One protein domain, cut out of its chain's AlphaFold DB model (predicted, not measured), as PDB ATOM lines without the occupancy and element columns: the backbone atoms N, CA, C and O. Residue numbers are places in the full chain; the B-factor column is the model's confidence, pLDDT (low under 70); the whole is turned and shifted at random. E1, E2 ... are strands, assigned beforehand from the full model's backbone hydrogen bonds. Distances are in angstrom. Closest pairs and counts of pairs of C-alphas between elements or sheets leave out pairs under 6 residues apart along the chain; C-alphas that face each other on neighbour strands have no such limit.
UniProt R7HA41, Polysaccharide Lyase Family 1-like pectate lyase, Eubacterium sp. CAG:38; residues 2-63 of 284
ATOM      1  N   ARG A   2     -37.961  15.468  11.818       92.94
ATOM      2  CA  ARG A   2     -37.275  16.662  12.356       92.94
ATOM      3  C   ARG A   2     -37.370  17.806  11.346       92.94
ATOM      4  O   ARG A   2     -37.346  17.537  10.148       92.94
ATOM      5  N   GLN A   3     -37.467  19.037  11.835       93.50
ATOM      6  CA  GLN A   3     -37.424  20.238  11.004       93.50
ATOM      7  C   GLN A   3     -35.968  20.658  10.759       93.50
ATOM      8  O   GLN A   3     -35.151  20.595  11.683       93.50
ATOM      9  N   ASP A   4     -35.631  21.048   9.532       92.31
ATOM     10  CA  ASP A   4     -34.337  21.652   9.209       92.31
ATOM     11  C   ASP A   4     -34.309  23.163   9.520       92.31
ATOM     12  O   ASP A   4     -35.275  23.742  10.020       92.31
ATOM     13  N   ALA A   5     -33.171  23.812   9.251       92.25
ATOM     14  CA  ALA A   5     -32.983  25.242   9.504       92.25
ATOM     15  C   ALA A   5     -33.844  26.151   8.606       92.25
ATOM     16  O   ALA A   5     -34.073  27.306   8.966       92.25
ATOM     17  N   ASP A   6     -34.320  25.632   7.473       92.44
ATOM     18  CA  ASP A   6     -35.152  26.349   6.504       92.44
ATOM     19  C   ASP A   6     -36.654  26.161   6.787       92.44
ATOM     20  O   ASP A   6     -37.501  26.754   6.120       92.44
ATOM     21  N   GLY A   7     -36.996  25.374   7.811       90.75
ATOM     22  CA  GLY A   7     -38.368  25.125   8.231       90.75
ATOM     23  C   GLY A   7     -39.026  23.917   7.557       90.75
ATOM     24  O   GLY A   7     -40.208  23.668   7.813       90.75
ATOM     25  N   ASN A   8     -38.300  23.139   6.751       92.81
ATOM     26  CA  ASN A   8     -38.840  21.946   6.099       92.81
ATOM     27  C   ASN A   8     -38.807  20.754   7.053       92.81
ATOM     28  O   ASN A   8     -37.837  20.545   7.785       92.81
ATOM     29  N   TRP A   9     -39.872  19.958   7.049       96.12
ATOM     30  CA  TRP A   9     -39.971  18.761   7.876       96.12
ATOM     31  C   TRP A   9     -39.559  17.518   7.098       96.12
ATOM     32  O   TRP A   9     -40.109  17.227   6.041       96.12
ATOM     33  N   HIS A  10     -38.646  16.751   7.693       96.62
ATOM     34  CA  HIS A  10     -38.026  15.579   7.083       96.62
ATOM     35  C   HIS A  10     -38.268  14.311   7.903       96.62
ATOM     36  O   HIS A  10     -38.209  14.304   9.146       96.62
ATOM     37  N   TYR A  11     -38.470  13.198   7.209       96.81
ATOM     38  CA  TYR A  11     -38.445  11.855   7.772       96.81
ATOM     39  C   TYR A  11     -37.022  11.280   7.712       96.81
ATOM     40  O   TYR A  11     -36.384  11.242   6.662       96.81
ATOM     41  N   TYR A  12     -36.512  10.823   8.861       95.19
ATOM     42  CA  TYR A  12     -35.151  10.299   8.988       95.19
ATOM     43  C   TYR A  12     -35.162   8.812   9.329       95.19
ATOM     44  O   TYR A  12     -35.845   8.398  10.265       95.19
ATOM     45  N   ALA A  13     -34.314   8.043   8.649       94.31
ATOM     46  CA  ALA A  13     -33.958   6.674   9.001       94.31
ATOM     47  C   ALA A  13     -32.432   6.584   9.147       94.31
ATOM     48  O   ALA A  13     -31.694   7.030   8.271       94.31
ATOM     49  N   ASN A  14     -31.943   6.026  10.261       92.81
ATOM     50  CA  ASN A  14     -30.504   5.936  10.565       92.81
ATOM     51  C   ASN A  14     -29.767   7.287  10.429       92.81
ATOM     52  O   ASN A  14     -28.719   7.377   9.789       92.81
ATOM     53  N   ASP A  15     -30.363   8.349  10.980       92.50
ATOM     54  CA  ASP A  15     -29.868   9.735  10.943       92.50
ATOM     55  C   ASP A  15     -29.659  10.358   9.554       92.50
ATOM     56  O   ASP A  15     -29.097  11.447   9.438       92.50
ATOM     57  N   LYS A  16     -30.192   9.739   8.500       94.06
ATOM     58  CA  LYS A  16     -30.243  10.305   7.147       94.06
ATOM     59  C   LYS A  16     -31.687  10.525   6.726       94.06
ATOM     60  O   LYS A  16     -32.565   9.784   7.163       94.06
ATOM     61  N   ILE A  17     -31.930  11.544   5.902       96.00
ATOM     62  CA  ILE A  17     -33.243  11.738   5.277       96.00
ATOM     63  C   ILE A  17     -33.520  10.496   4.432       96.00
ATOM     64  O   ILE A  17     -32.680  10.092   3.624       96.00
ATOM     65  N   ALA A  18     -34.658   9.855   4.667       96.94
ATOM     66  CA  ALA A  18     -35.045   8.655   3.942       96.94
ATOM     67  C   ALA A  18     -35.733   9.060   2.634       96.94
ATOM     68  O   ALA A  18     -36.955   9.019   2.531       96.94
ATOM     69  N   THR A  19     -34.938   9.467   1.644       96.31
ATOM     70  CA  THR A  19     -35.421  10.013   0.361       96.31
ATOM     71  C   THR A  19     -36.271   9.044  -0.457       96.31
ATOM     72  O   THR A  19     -36.997   9.469  -1.345       96.31
ATOM     73  N   ASP A  20     -36.202   7.749  -0.151       96.50
ATOM     74  CA  ASP A  20     -36.971   6.704  -0.833       96.50
ATOM     75  C   ASP A  20     -38.304   6.396  -0.122       96.50
ATOM     76  O   ASP A  20     -39.047   5.508  -0.537       96.50
ATOM     77  N   TYR A  21     -38.606   7.089   0.983       96.38
ATOM     78  CA  TYR A  21     -39.811   6.847   1.768       96.38
ATOM     79  C   TYR A  21     -40.991   7.696   1.277       96.38
ATOM     80  O   TYR A  21     -40.939   8.929   1.297       96.38
ATOM     81  N   CYS A  22     -42.077   7.009   0.919       96.44
ATOM     82  CA  CYS A  22     -43.401   7.576   0.680       96.44
ATOM     83  C   CYS A  22     -44.416   6.836   1.560       96.44
ATOM     84  O   CYS A  22     -44.478   5.608   1.519       96.44
ATOM     85  N   GLY A  23     -45.196   7.553   2.364       96.38
ATOM     86  CA  GLY A  23     -46.099   6.938   3.339       96.38
ATOM     87  C   GLY A  23     -46.544   7.919   4.415       96.38
ATOM     88  O   GLY A  23     -46.486   9.124   4.208       96.38
ATOM     89  N   MET A  24     -46.976   7.420   5.570       96.88
ATOM     90  CA  MET A  24     -47.379   8.266   6.698       96.88
ATOM     91  C   MET A  24     -46.436   8.113   7.894       96.88
ATOM     92  O   MET A  24     -46.069   7.000   8.266       96.88
ATOM     93  N   ALA A  25     -46.081   9.227   8.535       96.38
ATOM     94  CA  ALA A  25     -45.220   9.244   9.717       96.38
ATOM     95  C   ALA A  25     -45.806  10.112  10.841       96.38
ATOM     96  O   ALA A  25     -46.429  11.138  10.586       96.38
ATOM     97  N   LEU A  26     -45.582   9.707  12.095       95.19
ATOM     98  CA  LEU A  26     -46.064  10.397  13.297       95.19
ATOM     99  C   LEU A  26     -45.013  11.378  13.856       95.19
ATOM    100  O   LEU A  26     -43.823  11.056  13.944       95.19
ATOM    101  N   ASN A  27     -45.449  12.569  14.272       92.38
ATOM    102  CA  ASN A  27     -44.726  13.452  15.196       92.38
ATOM    103  C   ASN A  27     -45.663  13.956  16.312       92.38
ATOM    104  O   ASN A  27     -46.794  13.501  16.450       92.38
ATOM    105  N   GLU A  28     -45.186  14.912  17.110       92.75
ATOM    106  CA  GLU A  28     -45.944  15.552  18.195       92.75
ATOM    107  C   GLU A  28     -47.196  16.327  17.739       92.75
ATOM    108  O   GLU A  28     -48.072  16.592  18.557       92.75
ATOM    109  N   TYR A  29     -47.310  16.642  16.444       92.38
ATOM    110  CA  TYR A  29     -48.457  17.325  15.831       92.38
ATOM    111  C   TYR A  29     -49.407  16.365  15.094       92.38
ATOM    112  O   TYR A  29     -50.371  16.812  14.476       92.38
ATOM    113  N   GLY A  30     -49.143  15.054  15.133       95.12
ATOM    114  CA  GLY A  30     -49.972  14.024  14.508       95.12
ATOM    115  C   GLY A  30     -49.305  13.321  13.326       95.12
ATOM    116  O   GLY A  30     -48.078  13.301  13.191       95.12
ATOM    117  N   TRP A  31     -50.128  12.675  12.502       97.69
ATOM    118  CA  TRP A  31     -49.682  11.925  11.330       97.69
ATOM    119  C   TRP A  31     -49.611  12.827  10.100       97.69
ATOM    120  O   TRP A  31     -50.571  13.534   9.793       97.69
ATOM    121  N   TRP A  32     -48.490  12.751   9.386       98.00
ATOM    122  CA  TRP A  32     -48.206  13.533   8.185       98.00
ATOM    123  C   TRP A  32     -47.869  12.625   7.007       98.00
ATOM    124  O   TRP A  32     -47.230  11.583   7.190       98.00
ATOM    125  N   TYR A  33     -48.284  13.025   5.808       98.19
ATOM    126  CA  TYR A  33     -47.913  12.352   4.571       98.19
ATOM    127  C   TYR A  33     -46.500  12.754   4.162       98.19
ATOM    128  O   TYR A  33     -46.153  13.936   4.117       98.19
ATOM    129  N   ILE A  34     -45.686  11.750   3.863       98.00
ATOM    130  CA  ILE A  34     -44.295  11.884   3.461       98.00
ATOM    131  C   ILE A  34     -44.178  11.482   2.003       98.00
ATOM    132  O   ILE A  34     -44.664  10.421   1.605       98.00
ATOM    133  N   LYS A  35     -43.487  12.307   1.225       97.62
ATOM    134  CA  LYS A  35     -43.175  12.061  -0.176       97.62
ATOM    135  C   LYS A  35     -41.688  12.272  -0.391       97.62
ATOM    136  O   LYS A  35     -41.178  13.368  -0.197       97.62
ATOM    137  N   ASN A  36     -41.001  11.215  -0.807       97.00
ATOM    138  CA  ASN A  36     -39.555  11.211  -1.020       97.00
ATOM    139  C   ASN A  36     -38.753  11.719   0.198       97.00
ATOM    140  O   ASN A  36     -37.766  12.434   0.050       97.00
ATOM    141  N   GLY A  37     -39.185  11.362   1.411       96.69
ATOM    142  CA  GLY A  37     -38.541  11.769   2.666       96.69
ATOM    143  C   GLY A  37     -38.978  13.122   3.246       96.69
ATOM    144  O   GLY A  37     -38.720  13.350   4.428       96.69
ATOM    145  N   ASP A  38     -39.692  13.958   2.491       97.25
ATOM    146  CA  ASP A  38     -40.182  15.273   2.930       97.25
ATOM    147  C   ASP A  38     -41.670  15.220   3.309       97.25
ATOM    148  O   ASP A  38     -42.439  14.465   2.712       97.25
ATOM    149  N   VAL A  39     -42.112  16.034   4.271       97.75
ATOM    150  CA  VAL A  39     -43.554  16.234   4.513       97.75
ATOM    151  C   VAL A  39     -44.176  16.978   3.329       97.75
ATOM    152  O   VAL A  39     -43.782  18.101   3.017       97.75
ATOM    153  N   ASP A  40     -45.189  16.382   2.698       97.81
ATOM    154  CA  ASP A  40     -45.946  17.009   1.611       97.81
ATOM    155  C   ASP A  40     -47.226  17.652   2.165       97.81
ATOM    156  O   ASP A  40     -48.286  17.030   2.236       97.81
ATOM    157  N   PHE A  41     -47.128  18.931   2.538       96.56
ATOM    158  CA  PHE A  41     -48.246  19.744   3.042       96.56
ATOM    159  C   PHE A  41     -49.358  19.995   2.011       96.56
ATOM    160  O   PHE A  41     -50.377  20.601   2.339       96.56
ATOM    161  N   THR A  42     -49.177  19.574   0.759       97.50
ATOM    162  CA  THR A  42     -50.181  19.728  -0.304       97.50
ATOM    163  C   THR A  42     -50.931  18.434  -0.597       97.50
ATOM    164  O   THR A  42     -51.863  18.431  -1.398       97.50
ATOM    165  N   TYR A  43     -50.545  17.330   0.047       97.12
ATOM    166  CA  TYR A  43     -51.139  16.031  -0.212       97.12
ATOM    167  C   TYR A  43     -52.563  15.933   0.344       97.12
ATOM    168  O   TYR A  43     -52.777  15.980   1.555       97.12
ATOM    169  N   THR A  44     -53.527  15.716  -0.545       96.94
ATOM    170  CA  THR A  44     -54.887  15.308  -0.187       96.94
ATOM    171  C   THR A  44     -55.178  13.981  -0.871       96.94
ATOM    172  O   THR A  44     -55.057  13.870  -2.092       96.94
ATOM    173  N   GLY A  45     -55.516  12.957  -0.094       95.75
ATOM    174  CA  GLY A  45     -55.645  11.602  -0.616       95.75
ATOM    175  C   GLY A  45     -55.613  10.533   0.464       95.75
ATOM    176  O   GLY A  45     -56.008  10.764   1.601       95.75
ATOM    177  N   MET A  46     -55.149   9.347   0.087       96.12
ATOM    178  CA  MET A  46     -55.195   8.146   0.913       96.12
ATOM    179  C   MET A  46     -53.784   7.652   1.231       96.12
ATOM    180  O   MET A  46     -52.996   7.382   0.325       96.12
ATOM    181  N   ALA A  47     -53.497   7.421   2.509       95.94
ATOM    182  CA  ALA A  47     -52.294   6.713   2.945       95.94
ATOM    183  C   ALA A  47     -52.649   5.611   3.946       95.94
ATOM    184  O   ALA A  47     -53.691   5.672   4.593       95.94
ATOM    185  N   CYS A  48     -51.801   4.591   4.074       95.12
ATOM    186  CA  CYS A  48     -52.042   3.475   4.984       95.12
ATOM    187  C   CYS A  48     -50.897   3.235   5.965       95.12
ATOM    188  O   CYS A  48     -49.745   3.609   5.734       95.12
ATOM    189  N   ASN A  49     -51.246   2.570   7.060       94.19
ATOM    190  CA  ASN A  49     -50.341   1.954   8.025       94.19
ATOM    191  C   ASN A  49     -50.915   0.588   8.452       94.19
ATOM    192  O   ASN A  49     -51.907   0.125   7.888       94.19
ATOM    193  N   GLU A  50     -50.324  -0.060   9.460       94.25
ATOM    194  CA  GLU A  50     -50.820  -1.350   9.966       94.25
ATOM    195  C   GLU A  50     -52.261  -1.321  10.520       94.25
ATOM    196  O   GLU A  50     -52.860  -2.381  10.692       94.25
ATOM    197  N   TYR A  51     -52.824  -0.136  10.788       93.38
ATOM    198  CA  TYR A  51     -54.172   0.037  11.337       93.38
ATOM    199  C   TYR A  51     -55.235   0.286  10.262       93.38
ATOM    200  O   TYR A  51     -56.420   0.283  10.581       93.38
ATOM    201  N   GLY A  52     -54.845   0.504   9.002       95.44
ATOM    202  CA  GLY A  52     -55.778   0.657   7.887       95.44
ATOM    203  C   GLY A  52     -55.419   1.787   6.929       95.44
ATOM    204  O   GLY A  52     -54.263   2.203   6.833       95.44
ATOM    205  N   TRP A  53     -56.434   2.262   6.208       97.38
ATOM    206  CA  TRP A  53     -56.322   3.296   5.180       97.38
ATOM    207  C   TRP A  53     -57.010   4.563   5.657       97.38
ATOM    208  O   TRP A  53     -58.144   4.518   6.129       97.38
ATOM    209  N   TRP A  54     -56.318   5.682   5.520       98.12
ATOM    210  CA  TRP A  54     -56.667   6.931   6.163       98.12
ATOM    211  C   TRP A  54     -56.705   8.076   5.164       98.12
ATOM    212  O   TRP A  54     -55.888   8.136   4.238       98.12
ATOM    213  N   TYR A  55     -57.631   8.998   5.388       98.38
ATOM    214  CA  TYR A  55     -57.766  10.215   4.614       98.38
ATOM    215  C   TYR A  55     -56.809  11.291   5.125       98.38
ATOM    216  O   TYR A  55     -56.734  11.589   6.319       98.38
ATOM    217  N   PHE A  56     -56.072  11.881   4.196       98.19
ATOM    218  CA  PHE A  56     -55.189  13.009   4.431       98.19
ATOM    219  C   PHE A  56     -55.736  14.235   3.718       98.19
ATOM    220  O   PHE A  56     -56.165  14.147   2.567       98.19
ATOM    221  N   ASN A  57     -55.657  15.378   4.386       97.94
ATOM    222  CA  ASN A  57     -56.028  16.676   3.851       97.94
ATOM    223  C   ASN A  57     -54.908  17.674   4.155       97.94
ATOM    224  O   ASN A  57     -54.526  17.844   5.313       97.94
ATOM    225  N   ASN A  58     -54.365  18.329   3.126       97.06
ATOM    226  CA  ASN A  58     -53.224  19.248   3.258       97.06
ATOM    227  C   ASN A  58     -52.030  18.633   4.020       97.06
ATOM    228  O   ASN A  58     -51.429  19.242   4.907       97.06
ATOM    229  N   GLY A  59     -51.713  17.380   3.698       96.94
ATOM    230  CA  GLY A  59     -50.582  16.637   4.242       96.94
ATOM    231  C   GLY A  59     -50.787  16.059   5.637       96.94
ATOM    232  O   GLY A  59     -49.931  15.294   6.074       96.94
ATOM    233  N   GLN A  60     -51.891  16.352   6.326       98.12
ATOM    234  CA  GLN A  60     -52.174  15.853   7.673       98.12
ATOM    235  C   GLN A  60     -53.323  14.839   7.661       98.12
ATOM    236  O   GLN A  60     -54.272  14.977   6.892       98.12
ATOM    237  N   LEU A  61     -53.244  13.826   8.526       98.25
ATOM    238  CA  LEU A  61     -54.349  12.901   8.785       98.25
ATOM    239  C   LEU A  61     -55.580  13.664   9.291       98.25
ATOM    240  O   LEU A  61     -55.498  14.350  10.313       98.25
ATOM    241  N   ASP A  62     -56.720  13.487   8.628       98.31
ATOM    242  CA  ASP A  62     -57.987  14.120   8.994       98.31
ATOM    243  C   ASP A  62     -58.982  13.077   9.519       98.31
ATOM    244  O   ASP A  62     -59.730  12.459   8.765       98.31
ATOM    245  N   LEU A  63     -59.001  12.905  10.845       97.50
ATOM    246  CA  LEU A  63     -59.930  12.011  11.549       97.50
ATOM    247  C   LEU A  63     -61.378  12.523  11.571       97.50
ATOM    248  O   LEU A  63     -62.261  11.835  12.073       97.50
TER     249      LEU A  63
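Overview. This is residues 2 to 63 of the 284 residues of the protein "Polysaccharide Lyase Family 1-like pectate lyase" of Eubacterium sp. CAG:38 (UniProt R7HA41). With little regular structure, the model is a row of two strand hairpins, E1 with E2 and E3 with E4, wound one after the other along the longest axis, after residues 2 to 22, which have no named element and two short antiparallel pairings. Of 62 printed residues, 22 are in four named strands, E1 to E4, with no named helix: all strand, two antiparallel sheets. It is compact, with a radius of gyration of the C-alphas of 11.1 A and spans of 30 by 21 by 19 A.

Along the chain. E1 is residues 23 to 27, 13.6 A, from C-alpha 23 at (-46.099, 6.938, 3.339). E2 is residues 30 to 35, 16.3 A. E3 is residues 45 to 49, 14.0 A. E4 is residues 52 to 57, 16.5 A, to C-alpha 57 at (-56.028, 16.676, 3.851).

Arrangement. Hairpin E1 and E2 has N 25 and O 32 within hydrogen-bond range, 2.9 A. Hairpin E3 and E4 has N 54 and O 47, 2.8 A. The closest C-alphas of E1 and E3, Gly 23 and Ala 47, are 6.2 A apart. E1 and E4 are apart.

Size, cuts and confidence. The farthest C-alphas, Ala 5 and Gly 52, are 33.6 A apart. The printed part has no cut, and no printed residue is under 70 in pLDDT.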